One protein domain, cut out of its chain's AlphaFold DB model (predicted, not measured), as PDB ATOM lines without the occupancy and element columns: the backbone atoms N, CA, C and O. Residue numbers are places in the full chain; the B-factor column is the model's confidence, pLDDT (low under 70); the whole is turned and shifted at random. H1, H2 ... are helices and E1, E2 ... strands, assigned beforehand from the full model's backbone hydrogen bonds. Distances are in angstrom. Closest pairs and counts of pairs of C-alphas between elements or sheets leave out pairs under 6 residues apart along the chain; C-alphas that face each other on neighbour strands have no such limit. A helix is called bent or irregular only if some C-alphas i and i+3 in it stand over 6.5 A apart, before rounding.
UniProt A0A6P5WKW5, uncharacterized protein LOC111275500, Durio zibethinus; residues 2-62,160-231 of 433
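What this domain is: This is residues 2 to 62 and 160 to 231 of the 433 residues of the protein "uncharacterized protein LOC111275500" of Durio zibethinus (UniProt A0A6P5WKW5). A strongly twisted sheet of five strands curls round residues 29 to 39 of one long helix, H1, whose residues 46 to 62 stick out of the body as an arm. The shorter helices H3 and H4 only graze the sheet, and H2 is not on it. The printed part has 133 residues, with E1, E2, H1, H2, H3, E3, E4, H4 and E5 along the chain, a mixed class of four named helices and five named strands. The mixed sheet runs E2, E1, E5, E3, E4. The whole is only just loose, close to compact, with a radius of gyration of the C-alphas of 17.4 A and spans of 56 by 39 by 29 A.

Where its parts are: E1, residues 7 to 13, begins with C-alpha 7 at (134.367, 265.939, 338.101). E2 is residues 18 to 23; H1, residues 29 to 62, is 48.6 A long and only just not irregular, C-alphas 53 and 56 being 6.4 A apart. H2 is residues 160 to 164, H3 171 to 181, E3 187 to 197 at 29.2 A, E4 200 to 203, H4 210 to 213. E5, residues 221 to 230, 28.2 A, ends with C-alpha 230 at (105.299, 267.599, 324.267).

How they stand to each other: E1 and E2 form an antiparallel hairpin, with N 11 and O 19 2.7 A apart. E1 and E5 are parallel, N 10 to O 221 2.8 A. E5 and E3 are antiparallel, N 230 to O 187 2.7 A. E3 and E4 form a hairpin, N 200 to O 197 2.8 A. E4, H4 and E5 make a split strand-helix-strand unit, two strands of one sheet that are not neighbours, with a helix between them along the chain and E3 between them in the sheet, and its crossover is right-handed. H1 is on one face of the sheet, making two layers. With residues 33 to 37 alone H1 touches H3, closest at the C-alphas of Val 34 and Val 171, 6.2 A, a shallow tilt of 25 degrees, the same way. H1 and H4 are close but not clearly touching, the C-alphas of Val 29 and Ile 210 being closest at 6.0 A. H2 and H3 are apart. Each O i to N i+4 pair is within hydrogen-bond range in H2 and H3, and 28 of 30 in H1; H4 is too short for such a pair.

The domain as a whole: Residues 63 to 159 are not printed, and C-alphas 62 and 160 are 28.3 A apart across the cut. Of the links printed whole, none is long. The model's pLDDT is under 70 at residues 2 to 3, 61 to 62 and 160 to 185.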
ATOM      1  N   ALA A   2     140.253 273.141 349.025       59.50
ATOM      2  CA  ALA A   2     139.346 272.332 348.211       59.50
ATOM      3  C   ALA A   2     139.887 272.382 346.778       59.50
ATOM      4  O   ALA A   2     140.070 273.469 346.241       59.50
ATOM      5  N   SER A   3     140.270 271.237 346.221       64.69
ATOM      6  CA  SER A   3     140.775 271.175 344.855       64.69
ATOM      7  C   SER A   3     139.641 271.506 343.892       64.69
ATOM      8  O   SER A   3     138.626 270.810 343.902       64.69
ATOM      9  N   ASP A   4     139.854 272.502 343.038       80.44
ATOM     10  CA  ASP A   4     138.973 272.929 341.937       80.44
ATOM     11  C   ASP A   4     138.926 271.898 340.785       80.44
ATOM     12  O   ASP A   4     138.788 272.221 339.608       80.44
ATOM     13  N   ALA A   5     139.129 270.621 341.116       88.31
ATOM     14  CA  ALA A   5     139.205 269.543 340.155       88.31
ATOM     15  C   ALA A   5     137.815 269.298 339.563       88.31
ATOM     16  O   ALA A   5     136.859 268.998 340.284       88.31
ATOM     17  N   GLU A   6     137.716 269.419 338.242       91.44
ATOM     18  CA  GLU A   6     136.507 269.066 337.513       91.44
ATOM     19  C   GLU A   6     136.163 267.588 337.741       91.44
ATOM     20  O   GLU A   6     137.034 266.714 337.760       91.44
ATOM     21  N   VAL A   7     134.872 267.297 337.893       90.44
ATOM     22  CA  VAL A   7     134.367 265.939 338.101       90.44
ATOM     23  C   VAL A   7     133.693 265.447 336.827       90.44
ATOM     24  O   VAL A   7     132.924 266.171 336.193       90.44
ATOM     25  N   ALA A   8     133.967 264.198 336.446       91.31
ATOM     26  CA  ALA A   8     133.293 263.554 335.327       91.31
ATOM     27  C   ALA A   8     131.840 263.197 335.693       91.31
ATOM     28  O   ALA A   8     131.584 262.391 336.594       91.31
ATOM     29  N   VAL A   9     130.898 263.777 334.955       91.38
ATOM     30  CA  VAL A   9     129.460 263.512 335.020       91.38
ATOM     31  C   VAL A   9     129.041 262.724 333.786       91.38
ATOM     32  O   VAL A   9     129.236 263.162 332.652       91.38
ATOM     33  N   PHE A  10     128.447 261.563 334.026       90.81
ATOM     34  CA  PHE A  10     127.840 260.684 333.037       90.81
ATOM     35  C   PHE A  10     126.333 260.918 333.027       90.81
ATOM     36  O   PHE A  10     125.698 260.971 334.079       90.81
ATOM     37  N   ILE A  11     125.758 261.079 331.845       90.38
ATOM     38  CA  ILE A  11     124.372 261.484 331.662       90.38
ATOM     39  C   ILE A  11     123.694 260.471 330.773       90.38
ATOM     40  O   ILE A  11     124.040 260.333 329.599       90.38
ATOM     41  N   ASP A  12     122.684 259.833 331.339       87.94
ATOM     42  CA  ASP A  12     121.821 258.913 330.631       87.94
ATOM     43  C   ASP A  12     120.506 259.622 330.336       87.94
ATOM     44  O   ASP A  12     119.771 260.024 331.246       87.94
ATOM     45  N   THR A  13     120.174 259.763 329.061       86.44
ATOM     46  CA  THR A  13     118.848 260.231 328.660       86.44
ATOM     47  C   THR A  13     117.911 259.039 328.495       86.44
ATOM     48  O   THR A  13     118.317 257.936 328.123       86.44
ATOM     49  N   ASN A  14     116.614 259.251 328.711       82.06
ATOM     50  CA  ASN A  14     115.589 258.249 328.392       82.06
ATOM     51  C   ASN A  14     115.476 257.930 326.883       82.06
ATOM     52  O   ASN A  14     114.710 257.046 326.510       82.06
ATOM     53  N   LEU A  15     116.241 258.620 326.029       75.62
ATOM     54  CA  LEU A  15     116.379 258.346 324.597       75.62
ATOM     55  C   LEU A  15     117.504 257.340 324.287       75.62
ATOM     56  O   LEU A  15     117.775 257.070 323.119       75.62
ATOM     57  N   GLY A  16     118.165 256.787 325.312       79.62
ATOM     58  CA  GLY A  16     119.283 255.854 325.147       79.62
ATOM     59  C   GLY A  16     120.593 256.538 324.753       79.62
ATOM     60  O   GLY A  16     121.477 255.896 324.196       79.62
ATOM     61  N   THR A  17     120.719 257.847 324.995       78.94
ATOM     62  CA  THR A  17     121.968 258.585 324.771       78.94
ATOM     63  C   THR A  17     122.781 258.622 326.058       78.94
ATOM     64  O   THR A  17     122.248 258.973 327.109       78.94
ATOM     65  N   HIS A  18     124.071 258.302 325.947       85.81
ATOM     66  CA  HIS A  18     125.042 258.352 327.036       85.81
ATOM     67  C   HIS A  18     126.051 259.467 326.748       85.81
ATOM     68  O   HIS A  18     126.752 259.420 325.736       85.81
ATOM     69  N   LEU A  19     126.116 260.481 327.608       87.31
ATOM     70  CA  LEU A  19     127.052 261.603 327.486       87.31
ATOM     71  C   LEU A  19     127.992 261.615 328.689       87.31
ATOM     72  O   LEU A  19     127.561 261.359 329.805       87.31
ATOM     73  N   ALA A  20     129.263 261.943 328.482       88.81
ATOM     74  CA  ALA A  20     130.222 262.154 329.563       88.81
ATOM     75  C   ALA A  20     130.815 263.556 329.441       88.81
ATOM     76  O   ALA A  20     131.203 263.976 328.349       88.81
ATOM     77  N   MET A  21     130.885 264.294 330.545       90.62
ATOM     78  CA  MET A  21     131.510 265.614 330.564       90.62
ATOM     79  C   MET A  21     132.169 265.934 331.900       90.62
ATOM     80  O   MET A  21     131.708 265.489 332.943       90.62
ATOM     81  N   ALA A  22     133.229 266.734 331.856       91.31
ATOM     82  CA  ALA A  22     133.837 267.324 333.039       91.31
ATOM     83  C   ALA A  22     133.059 268.583 333.457       91.31
ATOM     84  O   ALA A  22     132.637 269.371 332.601       91.31
ATOM     85  N   VAL A  23     132.804 268.718 334.759       91.88
ATOM     86  CA  VAL A  23     131.942 269.758 335.334       91.88
ATOM     87  C   VAL A  23     132.526 270.232 336.657       91.88
ATOM     88  O   VAL A  23     132.982 269.415 337.458       91.88
ATOM     89  N   SER A  24     132.465 271.539 336.917       93.19
ATOM     90  CA  SER A  24     132.778 272.063 338.247       93.19
ATOM     91  C   SER A  24     131.791 271.500 339.285       93.19
ATOM     92  O   SER A  24     130.578 271.533 339.050       93.19
ATOM     93  N   PRO A  25     132.265 271.006 340.443       90.19
ATOM     94  CA  PRO A  25     131.397 270.473 341.495       90.19
ATOM     95  C   PRO A  25     130.423 271.520 342.063       90.19
ATOM     96  O   PRO A  25     129.367 271.161 342.591       90.19
ATOM     97  N   ASP A  26     130.760 272.805 341.942       93.06
ATOM     98  CA  ASP A  26     129.989 273.921 342.489       93.06
ATOM     99  C   ASP A  26     128.867 274.409 341.568       93.06
ATOM    100  O   ASP A  26     128.071 275.255 341.979       93.06
ATOM    101  N   ILE A  27     128.753 273.855 340.354       94.31
ATOM    102  CA  ILE A  27     127.673 274.218 339.438       94.31
ATOM    103  C   ILE A  27     126.310 273.869 340.049       94.31
ATOM    104  O   ILE A  27     126.111 272.785 340.619       94.31
ATOM    105  N   THR A  28     125.346 274.778 339.915       94.94
ATOM    106  CA  THR A  28     123.958 274.484 340.277       94.94
ATOM    107  C   THR A  28     123.298 273.619 339.208       94.94
ATOM    108  O   THR A  28     123.718 273.584 338.052       94.94
ATOM    109  N   VAL A  29     122.240 272.900 339.578       91.44
ATOM    110  CA  VAL A  29     121.441 272.113 338.628       91.44
ATOM    111  C   VAL A  29     120.866 272.989 337.508       91.44
ATOM    112  O   VAL A  29     120.859 272.559 336.355       91.44
ATOM    113  N   ALA A  30     120.428 274.210 337.820       89.81
ATOM    114  CA  ALA A  30     119.936 275.171 336.835       89.81
ATOM    115  C   ALA A  30     121.031 275.573 335.837       89.81
ATOM    116  O   ALA A  30     120.829 275.486 334.625       89.81
ATOM    117  N   ASP A  31     122.215 275.934 336.336       92.06
ATOM    118  CA  ASP A  31     123.342 276.323 335.482       92.06
ATOM    119  C   ASP A  31     123.821 275.145 334.629       92.06
ATOM    120  O   ASP A  31     124.137 275.299 333.449       92.06
ATOM    121  N   PHE A  32     123.808 273.938 335.197       90.00
ATOM    122  CA  PHE A  32     124.144 272.720 334.478       90.00
ATOM    123  C   PHE A  32     123.168 272.429 333.334       90.00
ATOM    124  O   PHE A  32     123.603 272.033 332.251       90.00
ATOM    125  N   GLN A  33     121.866 272.649 333.538       86.31
ATOM    126  CA  GLN A  33     120.876 272.522 332.467       86.31
ATOM    127  C   GLN A  33     121.183 273.497 331.326       86.31
ATOM    128  O   GLN A  33     121.262 273.070 330.177       86.31
ATOM    129  N   VAL A  34     121.448 274.771 331.625       86.44
ATOM    130  CA  VAL A  34     121.824 275.766 330.603       86.44
ATOM    131  C   VAL A  34     123.112 275.358 329.876       86.44
ATOM    132  O   VAL A  34     123.186 275.417 328.647       86.44
ATOM    133  N   TYR A  35     124.109 274.869 330.612       84.62
ATOM    134  CA  TYR A  35     125.394 274.452 330.055       84.62
ATOM    135  C   TYR A  35     125.284 273.235 329.120       84.62
ATOM    136  O   TYR A  35     125.895 273.207 328.047       84.62
ATOM    137  N   GLN A  36     124.466 272.240 329.479       78.25
ATOM    138  CA  GLN A  36     124.192 271.076 328.628       78.25
ATOM    139  C   GLN A  36     123.538 271.452 327.309       78.25
ATOM    140  O   GLN A  36     123.895 270.950 326.239       78.25
ATOM    141  N   LEU A  37     122.570 272.350 327.409       73.38
ATOM    142  CA  LEU A  37     121.821 272.857 326.280       73.38
ATOM    143  C   LEU A  37     122.755 273.586 325.308       73.38
ATOM    144  O   LEU A  37     122.767 273.265 324.120       73.38
ATOM    145  N   GLN A  38     123.644 274.445 325.811       78.12
ATOM    146  CA  GLN A  38     124.662 275.102 324.986       78.12
ATOM    147  C   GLN A  38     125.603 274.113 324.297       78.12
ATOM    148  O   GLN A  38     125.803 274.201 323.085       78.12
ATOM    149  N   LYS A  39     126.153 273.137 325.031       77.88
ATOM    150  CA  LYS A  39     127.052 272.131 324.444       77.88
ATOM    151  C   LYS A  39     126.368 271.298 323.364       77.88
ATOM    152  O   LYS A  39     126.977 271.034 322.329       77.88
ATOM    153  N   THR A  40     125.103 270.936 323.568       74.75
ATOM    154  CA  THR A  40     124.327 270.169 322.585       74.75
ATOM    155  C   THR A  40     124.071 270.984 321.317       74.75
ATOM    156  O   THR A  40     124.280 270.474 320.215       74.75
ATOM    157  N   ILE A  41     123.701 272.266 321.445       75.38
ATOM    158  CA  ILE A  41     123.539 273.172 320.293       75.38
ATOM    159  C   ILE A  41     124.853 273.303 319.523       75.38
ATOM    160  O   ILE A  41     124.860 273.171 318.298       75.38
ATOM    161  N   ILE A  42     125.964 273.546 320.224       76.62
ATOM    162  CA  ILE A  42     127.282 273.694 319.599       76.62
ATOM    163  C   ILE A  42     127.651 272.410 318.855       76.62
ATOM    164  O   ILE A  42     128.064 272.477 317.701       76.62
ATOM    165  N   PHE A  43     127.437 271.241 319.462       76.62
ATOM    166  CA  PHE A  43     127.720 269.959 318.823       76.62
ATOM    167  C   PHE A  43     126.893 269.745 317.547       76.62
ATOM    168  O   PHE A  43     127.454 269.412 316.504       76.62
ATOM    169  N   ILE A  44     125.581 269.994 317.594       76.69
ATOM    170  CA  ILE A  44     124.699 269.878 316.420       76.69
ATOM    171  C   ILE A  44     125.113 270.875 315.331       76.69
ATOM    172  O   ILE A  44     125.174 270.516 314.155       76.69
ATOM    173  N   THR A  45     125.447 272.108 315.713       75.12
ATOM    174  CA  THR A  45     125.881 273.157 314.778       75.12
ATOM    175  C   THR A  45     127.199 272.780 314.108       75.12
ATOM    176  O   THR A  45     127.326 272.903 312.892       75.12
ATOM    177  N   LEU A  46     128.162 272.250 314.865       79.19
ATOM    178  CA  LEU A  46     129.435 271.775 314.323       79.19
ATOM    179  C   LEU A  46     129.245 270.584 313.381       79.19
ATOM    180  O   LEU A  46     129.854 270.569 312.318       79.19
ATOM    181  N   GLN A  47     128.374 269.628 313.716       79.19
ATOM    182  CA  GLN A  47     128.037 268.508 312.828       79.19
ATOM    183  C   GLN A  47     127.400 268.996 311.520       79.19
ATOM    184  O   GLN A  47     127.789 268.558 310.439       79.19
ATOM    185  N   ALA A  48     126.468 269.950 311.592       79.75
ATOM    186  CA  ALA A  48     125.849 270.535 310.407       79.75
ATOM    187  C   ALA A  48     126.871 271.277 309.533       79.75
ATOM    188  O   ALA A  48     126.897 271.077 308.319       79.75
ATOM    189  N   LEU A  49     127.749 272.084 310.137       82.94
ATOM    190  CA  LEU A  49     128.823 272.771 309.417       82.94
ATOM    191  C   LEU A  49     129.799 271.770 308.793       82.94
ATOM    192  O   LEU A  49     130.166 271.928 307.633       82.94
ATOM    193  N   LEU A  50     130.169 270.710 309.514       86.38
ATOM    194  CA  LEU A  50     131.028 269.650 308.996       86.38
ATOM    195  C   LEU A  50     130.418 269.012 307.741       86.38
ATOM    196  O   LEU A  50     131.103 268.880 306.731       86.38
ATOM    197  N   ILE A  51     129.123 268.690 307.771       84.19
ATOM    198  CA  ILE A  51     128.405 268.158 306.605       84.19
ATOM    199  C   ILE A  51     128.416 269.183 305.464       84.19
ATOM    200  O   ILE A  51     128.753 268.829 304.338       84.19
ATOM    201  N   ILE A  52     128.119 270.454 305.738       83.25
ATOM    202  CA  ILE A  52     128.085 271.510 304.713       83.25
ATOM    203  C   ILE A  52     129.460 271.728 304.068       83.25
ATOM    204  O   ILE A  52     129.528 271.958 302.865       83.25
ATOM    205  N   PHE A  53     130.555 271.648 304.827       82.38
ATOM    206  CA  PHE A  53     131.901 271.925 304.311       82.38
ATOM    207  C   PHE A  53     132.614 270.699 303.729       82.38
ATOM    208  O   PHE A  53     133.394 270.847 302.787       82.38
ATOM    209  N   ILE A  54     132.365 269.496 304.253       82.56
ATOM    210  CA  ILE A  54     133.051 268.272 303.810       82.56
ATOM    211  C   ILE A  54     132.307 267.587 302.663       82.56
ATOM    212  O   ILE A  54     132.947 267.132 301.713       82.56
ATOM    213  N   LEU A  55     130.971 267.549 302.701       82.00
ATOM    214  CA  LEU A  55     130.172 266.869 301.677       82.00
ATOM    215  C   LEU A  55     130.447 267.384 300.248       82.00
ATOM    216  O   LEU A  55     130.554 266.557 299.344       82.00
ATOM    217  N   PRO A  56     130.644 268.694 299.998       78.31
ATOM    218  CA  PRO A  56     130.912 269.193 298.651       78.31
ATOM    219  C   PRO A  56     132.291 268.799 298.133       78.31
ATOM    220  O   PRO A  56     132.408 268.431 296.970       78.31
ATOM    221  N   LYS A  57     133.320 268.821 298.993       75.69
ATOM    222  CA  LYS A  57     134.673 268.381 298.616       75.69
ATOM    223  C   LYS A  57     134.680 266.904 298.237       75.69
ATOM    224  O   LYS A  57     135.242 266.538 297.213       75.69
ATOM    225  N   PHE A  58     133.968 266.085 299.009       74.75
ATOM    226  CA  PHE A  58     133.837 264.659 298.733       74.75
ATOM    227  C   PHE A  58     133.040 264.370 297.449       74.75
ATOM    228  O   PHE A  58     133.357 263.445 296.702       74.75
ATOM    229  N   LEU A  59     132.010 265.172 297.160       75.19
ATOM    230  CA  LEU A  59     131.245 265.058 295.916       75.19
ATOM    231  C   LEU A  59     132.041 265.536 294.693       75.19
ATOM    232  O   LEU A  59     131.909 264.950 293.622       75.19
ATOM    233  N   GLN A  60     132.889 266.554 294.850       74.44
ATOM    234  CA  GLN A  60     133.712 267.086 293.766       74.44
ATOM    235  C   GLN A  60     134.814 266.099 293.351       74.44
ATOM    236  O   GLN A  60     135.028 265.891 292.158       74.44
ATOM    237  N   GLU A  61     135.438 265.417 294.310       68.31
ATOM    238  CA  GLU A  61     136.491 264.424 294.050       68.31
ATOM    239  C   GLU A  61     135.956 263.142 293.384       68.31
ATOM    240  O   GLU A  61     136.659 262.495 292.614       68.31
ATOM    241  N   LYS A  62     134.670 262.810 293.579       59.91
ATOM    242  CA  LYS A  62     134.006 261.736 292.819       59.91
ATOM    243  C   LYS A  62     133.567 262.149 291.414       59.91
ATOM    244  O   LYS A  62     133.396 261.279 290.567       59.91
ATOM    245  N   LEU A 160     127.792 284.334 309.195       50.22
ATOM    246  CA  LEU A 160     128.032 283.265 310.175       50.22
ATOM    247  C   LEU A 160     128.406 283.790 311.575       50.22
ATOM    248  O   LEU A 160     128.252 283.068 312.559       50.22
ATOM    249  N   LYS A 161     128.842 285.052 311.704       44.97
ATOM    250  CA  LYS A 161     129.149 285.695 312.997       44.97
ATOM    251  C   LYS A 161     128.008 285.624 314.027       44.97
ATOM    252  O   LYS A 161     128.319 285.345 315.179       44.97
ATOM    253  N   PRO A 162     126.721 285.814 313.678       44.09
ATOM    254  CA  PRO A 162     125.608 285.641 314.615       44.09
ATOM    255  C   PRO A 162     125.433 284.193 315.091       44.09
ATOM    256  O   PRO A 162     124.993 283.978 316.215       44.09
ATOM    257  N   LEU A 163     125.804 283.205 314.263       43.25
ATOM    258  CA  LEU A 163     125.774 281.784 314.628       43.25
ATOM    259  C   LEU A 163     126.898 281.410 315.608       43.25
ATOM    260  O   LEU A 163     126.711 280.549 316.461       43.25
ATOM    261  N   ILE A 164     128.065 282.046 315.472       42.16
ATOM    262  CA  ILE A 164     129.249 281.799 316.314       42.16
ATOM    263  C   ILE A 164     129.202 282.655 317.590       42.16
ATOM    264  O   ILE A 164     129.650 282.227 318.649       42.16
ATOM    265  N   SER A 165     128.589 283.837 317.519       41.16
ATOM    266  CA  SER A 165     128.255 284.682 318.665       41.16
ATOM    267  C   SER A 165     126.990 284.163 319.355       41.16
ATOM    268  O   SER A 165     126.012 284.895 319.514       41.16
ATOM    269  N   ALA A 166     126.991 282.889 319.744       40.00
ATOM    270  CA  ALA A 166     125.921 282.293 320.526       40.00
ATOM    271  C   ALA A 166     125.875 282.963 321.909       40.00
ATOM    272  O   ALA A 166     126.543 282.566 322.863       40.00
ATOM    273  N   LYS A 167     125.088 284.036 321.984       41.38
ATOM    274  CA  LYS A 167     124.571 284.610 323.221       41.38
ATOM    275  C   LYS A 167     123.928 283.470 324.014       41.38
ATOM    276  O   LYS A 167     123.310 282.598 323.411       41.38
ATOM    277  N   ILE A 168     124.119 283.462 325.333       37.47
ATOM    278  CA  ILE A 168     123.562 282.469 326.260       37.47
ATOM    279  C   ILE A 168     122.057 282.363 325.994       37.47
ATOM    280  O   ILE A 168     121.297 283.228 326.416       37.47
ATOM    281  N   LEU A 169     121.651 281.343 325.237       38.19
ATOM    282  CA  LEU A 169     120.247 281.080 324.972       38.19
ATOM    283  C   LEU A 169     119.641 280.583 326.278       38.19
ATOM    284  O   LEU A 169     120.155 279.647 326.899       38.19
ATOM    285  N   SER A 170     118.574 281.240 326.711       46.03
ATOM    286  CA  SER A 170     117.790 280.769 327.849       46.03
ATOM    287  C   SER A 170     117.166 279.402 327.530       46.03
ATOM    288  O   SER A 170     116.965 279.060 326.363       46.03
ATOM    289  N   VAL A 171     116.840 278.610 328.559       48.94
ATOM    290  CA  VAL A 171     116.212 277.280 328.397       48.94
ATOM    291  C   VAL A 171     115.005 277.341 327.446       48.94
ATOM    292  O   VAL A 171     114.904 276.514 326.542       48.94
ATOM    293  N   GLY A 172     114.168 278.378 327.562       54.91
ATOM    294  CA  GLY A 172     113.004 278.577 326.690       54.91
ATOM    295  C   GLY A 172     113.341 278.936 325.234       54.91
ATOM    296  O   GLY A 172     112.632 278.533 324.313       54.91
ATOM    297  N   GLU A 173     114.445 279.643 324.970       52.66
ATOM    298  CA  GLU A 173     114.875 279.903 323.587       52.66
ATOM    299  C   GLU A 173     115.391 278.638 322.905       52.66
ATOM    300  O   GLU A 173     115.205 278.468 321.698       52.66
ATOM    301  N   LEU A 174     115.995 277.722 323.662       51.94
ATOM    302  CA  LEU A 174     116.377 276.435 323.109       51.94
ATOM    303  C   LEU A 174     115.178 275.520 322.880       51.94
ATOM    304  O   LEU A 174     115.148 274.874 321.840       51.94
ATOM    305  N   GLU A 175     114.193 275.458 323.776       58.66
ATOM    306  CA  GLU A 175     112.949 274.718 323.495       58.66
ATOM    307  C   GLU A 175     112.369 275.166 322.138       58.66
ATOM    308  O   GLU A 175     112.039 274.341 321.279       58.66
ATOM    309  N   ARG A 176     112.431 276.477 321.865       60.16
ATOM    310  CA  ARG A 176     112.033 277.088 320.592       60.16
ATOM    311  C   ARG A 176     112.945 276.738 319.402       60.16
ATOM    312  O   ARG A 176     112.438 276.508 318.303       60.16
ATOM    313  N   ILE A 177     114.267 276.699 319.581       55.19
ATOM    314  CA  ILE A 177     115.230 276.331 318.519       55.19
ATOM    315  C   ILE A 177     115.194 274.828 318.228       55.19
ATOM    316  O   ILE A 177     115.212 274.419 317.071       55.19
ATOM    317  N   HIS A 178     115.099 273.988 319.254       62.16
ATOM    318  CA  HIS A 178     114.902 272.556 319.089       62.16
ATOM    319  C   HIS A 178     113.617 272.292 318.300       62.16
ATOM    320  O   HIS A 178     113.651 271.563 317.311       62.16
ATOM    321  N   TYR A 179     112.517 272.962 318.658       62.56
ATOM    322  CA  TYR A 179     111.260 272.872 317.921       62.56
ATOM    323  C   TYR A 179     111.380 273.354 316.464       62.56
ATOM    324  O   TYR A 179     110.816 272.735 315.560       62.56
ATOM    325  N   SER A 180     112.147 274.417 316.191       59.34
ATOM    326  CA  SER A 180     112.342 274.902 314.816       59.34
ATOM    327  C   SER A 180     113.193 273.941 313.973       59.34
ATOM    328  O   SER A 180     112.870 273.681 312.811       59.34
ATOM    329  N   CYS A 181     114.237 273.350 314.557       51.19
ATOM    330  CA  CYS A 181     115.100 272.383 313.884       51.19
ATOM    331  C   CYS A 181     114.447 270.997 313.746       51.19
ATOM    332  O   CYS A 181     114.690 270.308 312.751       51.19
ATOM    333  N   PHE A 182     113.596 270.599 314.694       61.69
ATOM    334  CA  PHE A 182     113.038 269.251 314.827       61.69
ATOM    335  C   PHE A 182     111.523 269.257 315.079       61.69
ATOM    336  O   PHE A 182     111.022 268.583 315.973       61.69
ATOM    337  N   ARG A 183     110.769 269.970 314.238       67.06
ATOM    338  CA  ARG A 183     109.304 270.127 314.355       67.06
ATOM    339  C   ARG A 183     108.516 268.817 314.520       67.06
ATOM    340  O   ARG A 183     107.472 268.805 315.156       67.06
ATOM    341  N   GLU A 184     109.026 267.719 313.966       67.44
ATOM    342  CA  GLU A 184     108.416 266.380 314.031       67.44
ATOM    343  C   GLU A 184     108.660 265.643 315.352       67.44
ATOM    344  O   GLU A 184     107.860 264.790 315.731       67.44
ATOM    345  N   LEU A 185     109.746 265.973 316.059       60.78
ATOM    346  CA  LEU A 185     110.000 265.474 317.412       60.78
ATOM    347  C   LEU A 185     109.108 266.171 318.448       60.78
ATOM    348  O   LEU A 185     109.004 265.704 319.583       60.78
ATOM    349  N   GLY A 186     108.425 267.241 318.040       76.19
ATOM    350  CA  GLY A 186     107.669 268.105 318.928       76.19
ATOM    351  C   GLY A 186     108.588 268.966 319.787       76.19
ATOM    352  O   GLY A 186     109.813 268.949 319.675       76.19
ATOM    353  N   GLU A 187     107.976 269.771 320.640       79.25
ATOM    354  CA  GLU A 187     108.698 270.527 321.654       79.25
ATOM    355  C   GLU A 187     109.243 269.536 322.690       79.25
ATOM    356  O   GLU A 187     108.505 268.685 323.180       79.25
ATOM    357  N   ILE A 188     110.539 269.577 322.996       76.69
ATOM    358  CA  ILE A 188     111.093 268.731 324.057       76.69
ATOM    359  C   ILE A 188     111.103 269.543 325.336       76.69
ATOM    360  O   ILE A 188     111.806 270.543 325.422       76.69
ATOM    361  N   LYS A 189     110.383 269.058 326.345       82.62
ATOM    362  CA  LYS A 189     110.434 269.605 327.695       82.62
ATOM    363  C   LYS A 189     111.337 268.736 328.558       82.62
ATOM    364  O   LYS A 189     111.134 267.520 328.680       82.62
ATOM    365  N   VAL A 190     112.355 269.350 329.156       83.00
ATOM    366  CA  VAL A 190     113.161 268.695 330.190       83.00
ATOM    367  C   VAL A 190     112.376 268.783 331.491       83.00
ATOM    368  O   VAL A 190     112.324 269.825 332.133       83.00
ATOM    369  N   ASN A 191     111.724 267.687 331.873       82.50
ATOM    370  CA  ASN A 191     110.828 267.700 333.026       82.50
ATOM    371  C   ASN A 191     111.590 267.698 334.348       82.50
ATOM    372  O   ASN A 191     111.138 268.293 335.322       82.50
ATOM    373  N   ALA A 192     112.714 266.983 334.398       88.12
ATOM    374  CA  ALA A 192     113.500 266.866 335.610       88.12
ATOM    375  C   ALA A 192     114.916 266.365 335.338       88.12
ATOM    376  O   ALA A 192     115.153 265.523 334.466       88.12
ATOM    377  N   LEU A 193     115.828 266.838 336.184       92.44
ATOM    378  CA  LEU A 193     117.131 266.239 336.398       92.44
ATOM    379  C   LEU A 193     117.028 265.282 337.588       92.44
ATOM    380  O   LEU A 193     116.530 265.664 338.650       92.44
ATOM    381  N   MET A 194     117.475 264.044 337.417       92.94
ATOM    382  CA  MET A 194     117.417 263.029 338.462       92.94
ATOM    383  C   MET A 194     118.788 262.410 338.700       92.94
ATOM    384  O   MET A 194     119.601 262.313 337.787       92.94
ATOM    385  N   VAL A 195     119.032 261.919 339.910       94.75
ATOM    386  CA  VAL A 195     120.195 261.077 340.219       94.75
ATOM    387  C   VAL A 195     119.714 259.676 340.529       94.75
ATOM    388  O   VAL A 195     118.774 259.493 341.304       94.75
ATOM    389  N   LYS A 196     120.369 258.676 339.938       90.00
ATOM    390  CA  LYS A 196     120.086 257.275 340.236       90.00
ATOM    391  C   LYS A 196     120.958 256.812 341.404       90.00
ATOM    392  O   LYS A 196     122.171 256.688 341.262       90.00
ATOM    393  N   ARG A 197     120.351 256.508 342.553       89.00
ATOM    394  CA  ARG A 197     121.028 255.895 343.713       89.00
ATOM    395  C   ARG A 197     120.307 254.613 344.082       89.00
ATOM    396  O   ARG A 197     119.084 254.619 344.158       89.00
ATOM    397  N   THR A 198     121.059 253.523 344.266       87.50
ATOM    398  CA  THR A 198     120.518 252.223 344.714       87.50
ATOM    399  C   THR A 198     119.232 251.829 343.974       87.50
ATOM    400  O   THR A 198     118.213 251.574 344.601       87.50
ATOM    401  N   SER A 199     119.264 251.867 342.634       86.06
ATOM    402  CA  SER A 199     118.132 251.619 341.711       86.06
ATOM    403  C   SER A 199     116.929 252.577 341.761       86.06
ATOM    404  O   SER A 199     116.002 252.388 340.980       86.06
ATOM    405  N   HIS A 200     116.960 253.630 342.574       89.88
ATOM    406  CA  HIS A 200     115.908 254.645 342.660       89.88
ATOM    407  C   HIS A 200     116.357 255.960 342.021       89.88
ATOM    408  O   HIS A 200     117.546 256.286 342.032       89.88
ATOM    409  N   PHE A 201     115.409 256.715 341.468       92.75
ATOM    410  CA  PHE A 201     115.653 258.035 340.891       92.75
ATOM    411  C   PHE A 201     115.177 259.121 341.851       92.75
ATOM    412  O   PHE A 201     114.039 259.088 342.313       92.75
ATOM    413  N   TYR A 202     116.047 260.088 342.126       94.69
ATOM    414  CA  TYR A 202     115.765 261.218 343.007       94.69
ATOM    415  C   TYR A 202     115.801 262.505 342.202       94.69
ATOM    416  O   TYR A 202     116.791 262.766 341.520       94.69
ATOM    417  N   HIS A 203     114.740 263.301 342.288       95.00
ATOM    418  CA  HIS A 203     114.674 264.605 341.641       95.00
ATOM    419  C   HIS A 203     115.640 265.586 342.304       95.00
ATOM    420  O   HIS A 203     115.680 265.691 343.530       95.00
ATOM    421  N   LEU A 204     116.395 266.317 341.487       95.19
ATOM    422  CA  LEU A 204     117.221 267.418 341.959       95.19
ATOM    423  C   LEU A 204     116.468 268.738 341.805       95.19
ATOM    424  O   LEU A 204     115.887 269.011 340.753       95.19
ATOM    425  N   THR A 205     116.500 269.568 342.844       94.94
ATOM    426  CA  THR A 205     116.000 270.941 342.769       94.94
ATOM    427  C   THR A 205     116.953 271.803 341.946       94.94
ATOM    428  O   THR A 205     118.169 271.619 341.981       94.94
ATOM    429  N   SER A 206     116.402 272.762 341.203       90.94
ATOM    430  CA  SER A 206     117.157 273.628 340.287       90.94
ATOM    431  C   SER A 206     118.251 274.445 340.982       90.94
ATOM    432  O   SER A 206     119.320 274.654 340.417       90.94
ATOM    433  N   SER A 207     118.019 274.858 342.227       92.62
ATOM    434  CA  SER A 207     118.967 275.641 343.023       92.62
ATOM    435  C   SER A 207     120.064 274.814 343.695       92.62
ATOM    436  O   SER A 207     120.986 275.395 344.260       92.62
ATOM    437  N   MET A 208     119.989 273.478 343.676       94.50
ATOM    438  CA  MET A 208     120.938 272.643 344.409       94.50
ATOM    439  C   MET A 208     122.260 272.505 343.643       94.50
ATOM    440  O   MET A 208     122.245 272.102 342.480       94.50
ATOM    441  N   PRO A 209     123.419 272.773 344.273       92.94
ATOM    442  CA  PRO A 209     124.711 272.419 343.696       92.94
ATOM    443  C   PRO A 209     124.854 270.912 343.489       92.94
ATOM    444  O   PRO A 209     124.529 270.114 344.378       92.94
ATOM    445  N   ILE A 210     125.382 270.516 342.330       91.88
ATOM    446  CA  ILE A 210     125.467 269.106 341.938       91.88
ATOM    447  C   ILE A 210     126.326 268.303 342.921       91.88
ATOM    448  O   ILE A 210     125.949 267.182 343.265       91.88
ATOM    449  N   LYS A 211     127.401 268.874 343.485       92.81
ATOM    450  CA  LYS A 211     128.215 268.190 344.509       92.81
ATOM    451  C   LYS A 211     127.415 267.654 345.695       92.81
ATOM    452  O   LYS A 211     127.768 266.613 346.243       92.81
ATOM    453  N   TYR A 212     126.324 268.314 346.091       92.94
ATOM    454  CA  TYR A 212     125.501 267.834 347.202       92.94
ATOM    455  C   TYR A 212     124.659 266.623 346.800       92.94
ATOM    456  O   TYR A 212     124.473 265.708 347.604       92.94
ATOM    457  N   ALA A 213     124.258 266.543 345.526       91.38
ATOM    458  CA  ALA A 213     123.566 265.389 344.956       91.38
ATOM    459  C   ALA A 213     124.439 264.129 344.904       91.38
ATOM    460  O   ALA A 213     123.916 263.023 344.770       91.38
ATOM    461  N   PHE A 214     125.758 264.277 345.039       91.06
ATOM    462  CA  PHE A 214     126.748 263.199 345.014       91.06
ATOM    463  C   PHE A 214     127.642 263.189 346.258       91.06
ATOM    464  O   PHE A 214     128.661 262.500 346.292       91.06
ATOM    465  N   CYS A 215     127.243 263.910 347.311       85.81
ATOM    466  CA  CYS A 215     127.992 263.947 348.558       85.81
ATOM    467  C   CYS A 215     128.158 262.508 349.076       85.81
ATOM    468  O   CYS A 215     127.155 261.806 349.240       85.81
ATOM    469  N   HIS A 216     129.409 262.097 349.320       84.81
ATOM    470  CA  HIS A 216     129.849 260.747 349.720       84.81
ATOM    471  C   HIS A 216     129.973 259.687 348.605       84.81
ATOM    472  O   HIS A 216     130.138 258.507 348.911       84.81
ATOM    473  N   GLN A 217     129.932 260.062 347.321       80.75
ATOM    474  CA  GLN A 217     130.299 259.160 346.223       80.75
ATOM    475  C   GLN A 217     131.661 259.537 345.629       80.75
ATOM    476  O   GLN A 217     131.803 260.570 344.987       80.75
ATOM    477  N   GLU A 218     132.647 258.653 345.803       78.75
ATOM    478  CA  GLU A 218     133.978 258.754 345.171       78.75
ATOM    479  C   GLU A 218     133.989 258.266 343.710       78.75
ATOM    480  O   GLU A 218     134.994 258.368 343.013       78.75
ATOM    481  N   ARG A 219     132.878 257.690 343.238       81.25
ATOM    482  CA  ARG A 219     132.736 257.181 341.868       81.25
ATOM    483  C   ARG A 219     132.104 258.234 340.961       81.25
ATOM    484  O   ARG A 219     131.490 259.180 341.446       81.25
ATOM    485  N   GLY A 220     132.235 258.031 339.649       80.00
ATOM    486  CA  GLY A 220     131.639 258.897 338.629       80.00
ATOM    487  C   GLY A 220     130.166 259.210 338.902       80.00
ATOM    488  O   GLY A 220     129.418 258.368 339.407       80.00
ATOM    489  N   TRP A 221     129.767 260.442 338.597       88.38
ATOM    490  CA  TRP A 221     128.429 260.947 338.886       88.38
ATOM    491  C   TRP A 221     127.478 260.557 337.762       88.38
ATOM    492  O   TRP A 221     127.710 260.931 336.618       88.38
ATOM    493  N   PHE A 222     126.416 259.811 338.070       91.00
ATOM    494  CA  PHE A 222     125.411 259.401 337.086       91.00
ATOM    495  C   PHE A 222     124.145 260.230 337.233       91.00
ATOM    496  O   PHE A 222     123.450 260.182 338.254       91.00
ATOM    497  N   LEU A 223     123.839 260.966 336.180       92.62
ATOM    498  CA  LEU A 223     122.696 261.844 336.083       92.62
ATOM    499  C   LEU A 223     121.726 261.286 335.048       92.62
ATOM    500  O   LEU A 223     122.121 260.858 333.970       92.62
ATOM    501  N   HIS A 224     120.444 261.300 335.366       91.00
ATOM    502  CA  HIS A 224     119.394 260.905 334.450       91.00
ATOM    503  C   HIS A 224     118.563 262.124 334.068       91.00
ATOM    504  O   HIS A 224     118.030 262.817 334.936       91.00
ATOM    505  N   ILE A 225     118.452 262.386 332.769       91.38
ATOM    506  CA  ILE A 225     117.597 263.453 332.246       91.38
ATOM    507  C   ILE A 225     116.312 262.816 331.738       91.38
ATOM    508  O   ILE A 225     116.333 262.017 330.798       91.38
ATOM    509  N   GLN A 226     115.186 263.208 332.336       88.00
ATOM    510  CA  GLN A 226     113.876 262.857 331.807       88.00
ATOM    511  C   GLN A 226     113.414 263.954 330.850       88.00
ATOM    512  O   GLN A 226     112.928 265.007 331.271       88.00
ATOM    513  N   ALA A 227     113.549 263.680 329.556       87.31
ATOM    514  CA  ALA A 227     112.995 264.505 328.496       87.31
ATOM    515  C   ALA A 227     111.651 263.923 328.037       87.31
ATOM    516  O   ALA A 227     111.510 262.704 327.880       87.31
ATOM    517  N   ARG A 228     110.647 264.774 327.821       85.75
ATOM    518  CA  ARG A 228     109.384 264.375 327.189       85.75
ATOM    519  C   ARG A 228     109.176 265.180 325.918       85.75
ATOM    520  O   ARG A 228     109.387 266.386 325.910       85.75
ATOM    521  N   THR A 229     108.731 264.504 324.867       82.50
ATOM    522  CA  THR A 229     108.173 265.158 323.684       82.50
ATOM    523  C   THR A 229     106.780 265.658 324.053       82.50
ATOM    524  O   THR A 229     105.898 264.844 324.344       82.50
ATOM    525  N   LEU A 230     106.591 266.967 324.082       80.56
ATOM    526  CA  LEU A 230     105.299 267.599 324.267       80.56
ATOM    527  C   LEU A 230     104.471 267.326 323.006       80.56
ATOM    528  O   LEU A 230     104.845 267.727 321.899       80.56
ATOM    529  N   LYS A 231     103.373 266.583 323.145       80.56
ATOM    530  CA  LYS A 231     102.467 266.370 322.012       80.56
ATOM    531  C   LYS A 231     101.581 267.601 321.868       80.56
ATOM    532  O   LYS A 231     101.202 268.213 322.861       80.56
TER     533      LYS A 231